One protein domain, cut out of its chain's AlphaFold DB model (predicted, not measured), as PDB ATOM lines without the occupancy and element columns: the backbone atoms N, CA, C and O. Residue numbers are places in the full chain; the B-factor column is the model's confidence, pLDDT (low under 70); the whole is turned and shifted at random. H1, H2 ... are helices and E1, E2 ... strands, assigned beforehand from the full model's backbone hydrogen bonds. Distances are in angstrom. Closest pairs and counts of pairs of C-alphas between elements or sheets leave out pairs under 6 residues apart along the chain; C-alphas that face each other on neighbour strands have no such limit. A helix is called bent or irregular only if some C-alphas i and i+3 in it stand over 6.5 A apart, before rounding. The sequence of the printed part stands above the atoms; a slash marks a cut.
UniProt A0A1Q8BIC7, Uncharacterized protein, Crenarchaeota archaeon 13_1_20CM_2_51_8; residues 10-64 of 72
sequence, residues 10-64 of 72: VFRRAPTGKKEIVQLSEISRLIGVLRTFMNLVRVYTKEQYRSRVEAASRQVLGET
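This is residues 10 to 64 of the 72 residues of an uncharacterized protein of Crenarchaeota archaeon 13_1_20CM_2_51_8 (UniProt A0A1Q8BIC7). The printed part makes a loose, open C: a two-stranded hairpin, E1 and E2, with the short helices H1 and H2 following from its end makes one arm, residues 35 to 46 make the bend, and the long helix H3 makes the other arm, apart from the first. Residues 46 to 52, of which 47 to 52 belong to H3, stick out free. The printed part has 55 residues, with two named strands and three named helices in the order E1, E2, H1, H2, H3; the sheet, in the order E1 - E2, is antiparallel and the class is mixed, helices and strands. The whole is loose, with a radius of gyration of the C-alphas of 13.8 A, and flat, spanning 33 by 33 by 17 A.

Begin with the sheet, where E1, residues 10 to 13, and E2, residues 19 to 23, form a hairpin of antiparallel neighbours, with 137 degrees between their directions. Look at N 10 and O 22, 2.8 A apart, and at N 20 and O 12, 2.9 A apart, both within hydrogen-bond range; C-alphas 11 and 21 face each other at 4.9 A. E2 is joined by a tight link to H1, residues 24 to 27, and the closest C-alphas of E1 and H1 are those of Val 10 and Leu 24, 5.9 A apart. H1 and H2, residues 29 to 34, touch only at the corner by their link, and their closest C-alphas are those of Ser 25 and Gly 32, 4.5 A apart. H3, residues 47 to 61, is apart from E1, E2, H1 and H2. In H2 every O i to N i+4 pair is within hydrogen-bond range, in H3 9 of 11 are, and H1 is too short for such a pair but has its one O i to N i+3 pair within range.

Find C-alpha 10 at (198.120, 145.989, 94.940), where E1 begins; it runs 9.9 A to C-alpha 13. E2 runs 12.9 A from C-alpha 19 at (203.875, 149.450, 88.438) to C-alpha 23. H1 measures 5.3 A from C-alpha 24 to 27, and H2 8.8 A from C-alpha 29 to 34. Go on to C-alpha 47 at (196.288, 162.565, 110.212), from which H3 runs 20.0 A to C-alpha 61 at (187.670, 149.252, 98.026). H3 is irregular: C-alphas 48 and 51 are 7.9 A apart.

The two C-alphas farthest apart are those of Thr 16 and Thr 64, at 35.6 A. The printed part has no cut. The link from H2 to H3, of 12 residues, is long; those from E1 to E2, E2 to H1 and H1 to H2 are tight. Mean pLDDT of the printed part is 87.7, and residue 64 is the one printed residue under 70.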
ATOM      1  N   VAL A  10     196.753 145.673  94.523       90.00
ATOM      2  CA  VAL A  10     198.120 145.989  94.940       90.00
ATOM      3  C   VAL A  10     199.007 146.256  93.735       90.00
ATOM      4  O   VAL A  10     198.703 145.878  92.605       90.00
ATOM      5  N   PHE A  11     200.136 146.922  93.976       92.44
ATOM      6  CA  PHE A  11     201.118 147.177  92.934       92.44
ATOM      7  C   PHE A  11     202.176 146.080  92.904       92.44
ATOM      8  O   PHE A  11     202.946 145.927  93.856       92.44
ATOM      9  N   ARG A  12     202.287 145.391  91.770       89.81
ATOM     10  CA  ARG A  12     203.459 144.583  91.430       89.81
ATOM     11  C   ARG A  12     204.433 145.438  90.626       89.81
ATOM     12  O   ARG A  12     204.028 146.195  89.747       89.81
ATOM     13  N   ARG A  13     205.730 145.335  90.921       91.00
ATOM     14  CA  ARG A  13     206.767 145.906  90.050       91.00
ATOM     15  C   ARG A  13     207.065 144.914  88.933       91.00
ATOM     16  O   ARG A  13     207.479 143.793  89.213       91.00
ATOM     17  N   ALA A  14     206.850 145.328  87.691       86.88
ATOM     18  CA  ALA A  14     207.270 144.574  86.520       86.88
ATOM     19  C   ALA A  14     208.808 144.550  86.421       86.88
ATOM     20  O   ALA A  14     209.463 145.457  86.947       86.88
ATOM     21  N   PRO A  15     209.402 143.592  85.684       88.06
ATOM     22  CA  PRO A  15     210.842 143.584  85.397       88.06
ATOM     23  C   PRO A  15     211.346 144.891  84.763       88.06
ATOM     24  O   PRO A  15     212.497 145.270  84.933       88.06
ATOM     25  N   THR A  16     210.461 145.620  84.078       90.62
ATOM     26  CA  THR A  16     210.722 146.932  83.465       90.62
ATOM     27  C   THR A  16     210.699 148.102  84.459       90.62
ATOM     28  O   THR A  16     210.851 149.253  84.057       90.62
ATOM     29  N   GLY A  17     210.445 147.848  85.748       90.12
ATOM     30  CA  GLY A  17     210.311 148.867  86.795       90.12
ATOM     31  C   GLY A  17     208.945 149.562  86.845       90.12
ATOM     32  O   GLY A  17     208.670 150.308  87.789       90.12
ATOM     33  N   LYS A  18     208.057 149.306  85.874       92.56
ATOM     34  CA  LYS A  18     206.690 149.843  85.863       92.56
ATOM     35  C   LYS A  18     205.834 149.199  86.958       92.56
ATOM     36  O   LYS A  18     206.028 148.038  87.314       92.56
ATOM     37  N   LYS A  19     204.880 149.963  87.499       93.19
ATOM     38  CA  LYS A  19     203.875 149.450  88.438       93.19
ATOM     39  C   LYS A  19     202.696 148.882  87.660       93.19
ATOM     40  O   LYS A  19     202.108 149.588  86.847       93.19
ATOM     41  N   GLU A  20     202.337 147.648  87.965       92.06
ATOM     42  CA  GLU A  20     201.139 146.979  87.469       92.06
ATOM     43  C   GLU A  20     200.161 146.805  88.627       92.06
ATOM     44  O   GLU A  20     200.568 146.414  89.724       92.06
ATOM     45  N   ILE A  21     198.886 147.118  88.396       89.81
ATOM     46  CA  ILE A  21     197.821 146.835  89.359       89.81
ATOM     47  C   ILE A  21     197.416 145.380  89.169       89.81
ATOM     48  O   ILE A  21     197.075 144.976  88.060       89.81
ATOM     49  N   VAL A  22     197.461 144.611  90.250       90.44
ATOM     50  CA  VAL A  22     197.058 143.202  90.286       90.44
ATOM     51  C   VAL A  22     196.284 142.925  91.566       90.44
ATOM     52  O   VAL A  22     196.417 143.671  92.541       90.44
ATOM     53  N   GLN A  23     195.490 141.861  91.591       87.69
ATOM     54  CA  GLN A  23     194.781 141.478  92.808       87.69
ATOM     55  C   GLN A  23     195.722 140.793  93.801       87.69
ATOM     56  O   GLN A  23     196.567 139.977  93.429       87.69
ATOM     57  N   LEU A  24     195.571 141.086  95.094       87.50
ATOM     58  CA  LEU A  24     196.409 140.470  96.129       87.50
ATOM     59  C   LEU A  24     196.278 138.933  96.160       87.50
ATOM     60  O   LEU A  24     197.251 138.227  96.441       87.50
ATOM     61  N   SER A  25     195.096 138.412  95.832       86.12
ATOM     62  CA  SER A  25     194.808 136.977  95.723       86.12
ATOM     63  C   SER A  25     195.580 136.289  94.587       86.12
ATOM     64  O   SER A  25     195.928 135.118  94.724       86.12
ATOM     65  N   GLU A  26     195.916 137.008  93.510       87.00
ATOM     66  CA  GLU A  26     196.745 136.493  92.409       87.00
ATOM     67  C   GLU A  26     198.212 136.323  92.821       87.00
ATOM     68  O   GLU A  26     198.926 135.488  92.269       87.00
ATOM     69  N   ILE A  27     198.674 137.103  93.804       87.44
ATOM     70  CA  ILE A  27     200.052 137.030  94.307       87.44
ATOM     71  C   ILE A  27     200.178 135.985  95.419       87.44
ATOM     72  O   ILE A  27     201.211 135.323  95.532       87.44
ATOM     73  N   SER A  28     199.151 135.831  96.260       87.19
ATOM     74  CA  SER A  28     199.195 134.938  97.418       87.19
ATOM     75  C   SER A  28     197.988 134.014  97.479       87.19
ATOM     76  O   SER A  28     196.882 134.415  97.849       87.19
ATOM     77  N   ARG A  29     198.243 132.721  97.236       86.88
ATOM     78  CA  ARG A  29     197.249 131.651  97.418       86.88
ATOM     79  C   ARG A  29     196.662 131.637  98.831       86.88
ATOM     80  O   ARG A  29     195.473 131.389  98.983       86.88
ATOM     81  N   LEU A  30     197.469 131.952  99.851       88.75
ATOM     82  CA  LEU A  30     197.003 132.041 101.237       88.75
ATOM     83  C   LEU A  30     195.948 133.143 101.399       88.75
ATOM     84  O   LEU A  30     194.914 132.907 102.015       88.75
ATOM     85  N   ILE A  31     196.169 134.320 100.804       85.88
ATOM     86  CA  ILE A  31     195.176 135.404 100.824       85.88
ATOM     87  C   ILE A  31     193.912 135.004 100.061       85.88
ATOM     88  O   ILE A  31     192.809 135.303 100.514       85.88
ATOM     89  N   GLY A  32     194.056 134.274  98.950       84.75
ATOM     90  CA  GLY A  32     192.924 133.716  98.209       84.75
ATOM     91  C   GLY A  32     192.007 132.825  99.057       84.75
ATOM     92  O   GLY A  32     190.803 132.811  98.815       84.75
ATOM     93  N   VAL A  33     192.552 132.140 100.069       86.06
ATOM     94  CA  VAL A  33     191.774 131.373 101.057       86.06
ATOM     95  C   VAL A  33     191.256 132.278 102.176       86.06
ATOM     96  O   VAL A  33     190.080 132.228 102.513       86.06
ATOM     97  N   LEU A  34     192.098 133.144 102.745       86.06
ATOM     98  CA  LEU A  34     191.716 133.984 103.888       86.06
ATOM     99  C   LEU A  34     190.623 135.004 103.556       86.06
ATOM    100  O   LEU A  34     189.852 135.374 104.441       86.06
ATOM    101  N   ARG A  35     190.513 135.442 102.297       80.12
ATOM    102  CA  ARG A  35     189.491 136.412 101.879       80.12
ATOM    103  C   ARG A  35     188.059 135.939 102.120       80.12
ATOM    104  O   ARG A  35     187.190 136.777 102.270       80.12
ATOM    105  N   THR A  36     187.791 134.639 102.218       77.12
ATOM    106  CA  THR A  36     186.433 134.166 102.544       77.12
ATOM    107  C   THR A  36     186.078 134.351 104.022       77.12
ATOM    108  O   THR A  36     184.913 134.242 104.384       77.12
ATOM    109  N   PHE A  37     187.072 134.620 104.875       81.94
ATOM    110  CA  PHE A  37     186.919 134.776 106.325       81.94
ATOM    111  C   PHE A  37     187.136 136.214 106.804       81.94
ATOM    112  O   PHE A  37     186.753 136.559 107.920       81.94
ATOM    113  N   MET A  38     187.775 137.058 105.992       77.00
ATOM    114  CA  MET A  38     187.987 138.460 106.333       77.00
ATOM    115  C   MET A  38     186.671 139.233 106.219       77.00
ATOM    116  O   MET A  38     185.976 139.159 105.217       77.00
ATOM    117  N   ASN A  39     186.338 140.009 107.242       73.12
ATOM    118  CA  ASN A  39     185.132 140.842 107.281       73.12
ATOM    119  C   ASN A  39     185.443 142.340 107.438       73.12
ATOM    120  O   ASN A  39     184.538 143.167 107.366       73.12
ATOM    121  N   LEU A  40     186.712 142.696 107.660       76.88
ATOM    122  CA  LEU A  40     187.153 144.069 107.877       76.88
ATOM    123  C   LEU A  40     188.573 144.274 107.344       76.88
ATOM    124  O   LEU A  40     189.480 143.500 107.642       76.88
ATOM    125  N   VAL A  41     188.778 145.383 106.636       79.94
ATOM    126  CA  VAL A  41     190.102 145.893 106.259       79.94
ATOM    127  C   VAL A  41     190.289 147.249 106.928       79.94
ATOM    128  O   VAL A  41     189.443 148.130 106.797       79.94
ATOM    129  N   ARG A  42     191.394 147.428 107.659       85.69
ATOM    130  CA  ARG A  42     191.752 148.717 108.269       85.69
ATOM    131  C   ARG A  42     192.794 149.425 107.415       85.69
ATOM    132  O   ARG A  42     193.841 148.855 107.119       85.69
ATOM    133  N   VAL A  43     192.515 150.676 107.058       87.81
ATOM    134  CA  VAL A  43     193.431 151.539 106.304       87.81
ATOM    135  C   VAL A  43     194.009 152.582 107.252       87.81
ATOM    136  O   VAL A  43     193.271 153.342 107.874       87.81
ATOM    137  N   TYR A  44     195.334 152.622 107.359       92.06
ATOM    138  CA  TYR A  44     196.039 153.574 108.213       92.06
ATOM    139  C   TYR A  44     196.711 154.651 107.377       92.06
ATOM    140  O   TYR A  44     197.269 154.390 106.311       92.06
ATOM    141  N   THR A  45     196.683 155.877 107.883       95.12
ATOM    142  CA  THR A  45     197.372 157.009 107.274       95.12
ATOM    143  C   THR A  45     197.728 158.046 108.329       95.12
ATOM    144  O   THR A  45     197.176 158.038 109.431       95.12
ATOM    145  N   LYS A  46     198.643 158.959 107.994       97.44
ATOM    146  CA  LYS A  46     198.911 160.127 108.841       97.44
ATOM    147  C   LYS A  46     197.679 161.030 108.866       97.44
ATOM    148  O   LYS A  46     196.983 161.153 107.861       97.44
ATOM    149  N   GLU A  47     197.457 161.706 109.989       96.56
ATOM    150  CA  GLU A  47     196.288 162.565 110.212       96.56
ATOM    151  C   GLU A  47     196.028 163.553 109.067       96.56
ATOM    152  O   GLU A  47     194.922 163.595 108.530       96.56
ATOM    153  N   GLN A  48     197.076 164.236 108.601       97.62
ATOM    154  CA  GLN A  48     197.019 165.200 107.497       97.62
ATOM    155  C   GLN A  48     196.519 164.630 106.156       97.62
ATOM    156  O   GLN A  48     196.219 165.384 105.233       97.62
ATOM    157  N   TYR A  49     196.438 163.305 106.014       97.75
ATOM    158  CA  TYR A  49     195.982 162.637 104.796       97.75
ATOM    159  C   TYR A  49     194.646 161.905 104.958       97.75
ATOM    160  O   TYR A  49     194.186 161.327 103.975       97.75
ATOM    161  N   ARG A  50     194.012 161.921 106.143       94.38
ATOM    162  CA  ARG A  50     192.790 161.138 106.426       94.38
ATOM    163  C   ARG A  50     191.704 161.320 105.368       94.38
ATOM    164  O   ARG A  50     191.301 160.334 104.772       94.38
ATOM    165  N   SER A  51     191.318 162.559 105.061       94.06
ATOM    166  CA  SER A  51     190.261 162.841 104.074       94.06
ATOM    167  C   SER A  51     190.610 162.337 102.665       94.06
ATOM    168  O   SER A  51     189.787 161.722 101.991       94.06
ATOM    169  N   ARG A  52     191.864 162.526 102.227       96.44
ATOM    170  CA  ARG A  52     192.321 162.061 100.907       96.44
ATOM    171  C   ARG A  52     192.347 160.539 100.818       96.44
ATOM    172  O   ARG A  52     191.960 159.983  99.793       96.44
ATOM    173  N   VAL A  53     192.820 159.874 101.870       94.69
ATOM    174  CA  VAL A  53     192.851 158.410 101.928       94.69
ATOM    175  C   VAL A  53     191.443 157.847 102.032       94.69
ATOM    176  O   VAL A  53     191.157 156.890 101.333       94.69
ATOM    177  N   GLU A  54     190.552 158.459 102.808       91.44
ATOM    178  CA  GLU A  54     189.153 158.042 102.901       91.44
ATOM    179  C   GLU A  54     188.469 158.064 101.527       91.44
ATOM    180  O   GLU A  54     187.882 157.063 101.115       91.44
ATOM    181  N   ALA A  55     188.604 159.167 100.782       92.25
ATOM    182  CA  ALA A  55     188.054 159.276  99.433       92.25
ATOM    183  C   ALA A  55     188.633 158.209  98.486       92.25
ATOM    184  O   ALA A  55     187.886 157.553  97.760       92.25
ATOM    185  N   ALA A  56     189.950 157.987  98.528       91.38
ATOM    186  CA  ALA A  56     190.597 156.955  97.722       91.38
ATOM    187  C   ALA A  56     190.149 155.540  98.125       91.38
ATOM    188  O   ALA A  56     189.893 154.708  97.259       91.38
ATOM    189  N   SER A  57     190.005 155.259  99.421       88.75
ATOM    190  CA  SER A  57     189.526 153.969  99.918       88.75
ATOM    191  C   SER A  57     188.111 153.676  99.435       88.75
ATOM    192  O   SER A  57     187.874 152.556  98.998       88.75
ATOM    193  N   ARG A  58     187.208 154.666  99.415       86.38
ATOM    194  CA  ARG A  58     185.858 154.483  98.852       86.38
ATOM    195  C   ARG A  58     185.883 154.154  97.360       86.38
ATOM    196  O   ARG A  58     185.140 153.291  96.907       86.38
ATOM    197  N   GLN A  59     186.761 154.807  96.602       86.69
ATOM    198  CA  GLN A  59     186.905 154.557  95.163       86.69
ATOM    199  C   GLN A  59     187.526 153.188  94.854       86.69
ATOM    200  O   GLN A  59     187.148 152.552  93.877       86.69
ATOM    201  N   VAL A  60     188.494 152.752  95.664       86.44
ATOM    202  CA  VAL A  60     189.301 151.551  95.398       86.44
ATOM    203  C   VAL A  60     188.694 150.292  96.015       86.44
ATOM    204  O   VAL A  60     188.716 149.239  95.388       86.44
ATOM    205  N   LEU A  61     188.181 150.385  97.245       82.00
ATOM    206  CA  LEU A  61     187.670 149.252  98.026       82.00
ATOM    207  C   LEU A  61     186.134 149.206  98.076       82.00
ATOM    208  O   LEU A  61     185.573 148.256  98.613       82.00
ATOM    209  N   GLY A  62     185.462 150.217  97.518       80.75
ATOM    210  CA  GLY A  62     184.014 150.379  97.579       80.75
ATOM    211  C   GLY A  62     183.541 151.192  98.787       80.75
ATOM    212  O   GLY A  62     184.304 151.555  99.685       80.75
ATOM    213  N   GLU A  63     182.246 151.508  98.797       75.44
ATOM    214  CA  GLU A  63     181.622 152.251  99.892       75.44
ATOM    215  C   GLU A  63     181.617 151.434 101.186       75.44
ATOM    216  O   GLU A  63     181.360 150.230 101.204       75.44
ATOM    217  N   THR A  64     181.865 152.114 102.302       67.31
ATOM    218  CA  THR A  64     181.745 151.497 103.623       67.31
ATOM    219  C   THR A  64     180.261 151.294 103.943       67.31
ATOM    220  O   THR A  64     179.520 152.286 103.943       67.31
TER     221      THR A  64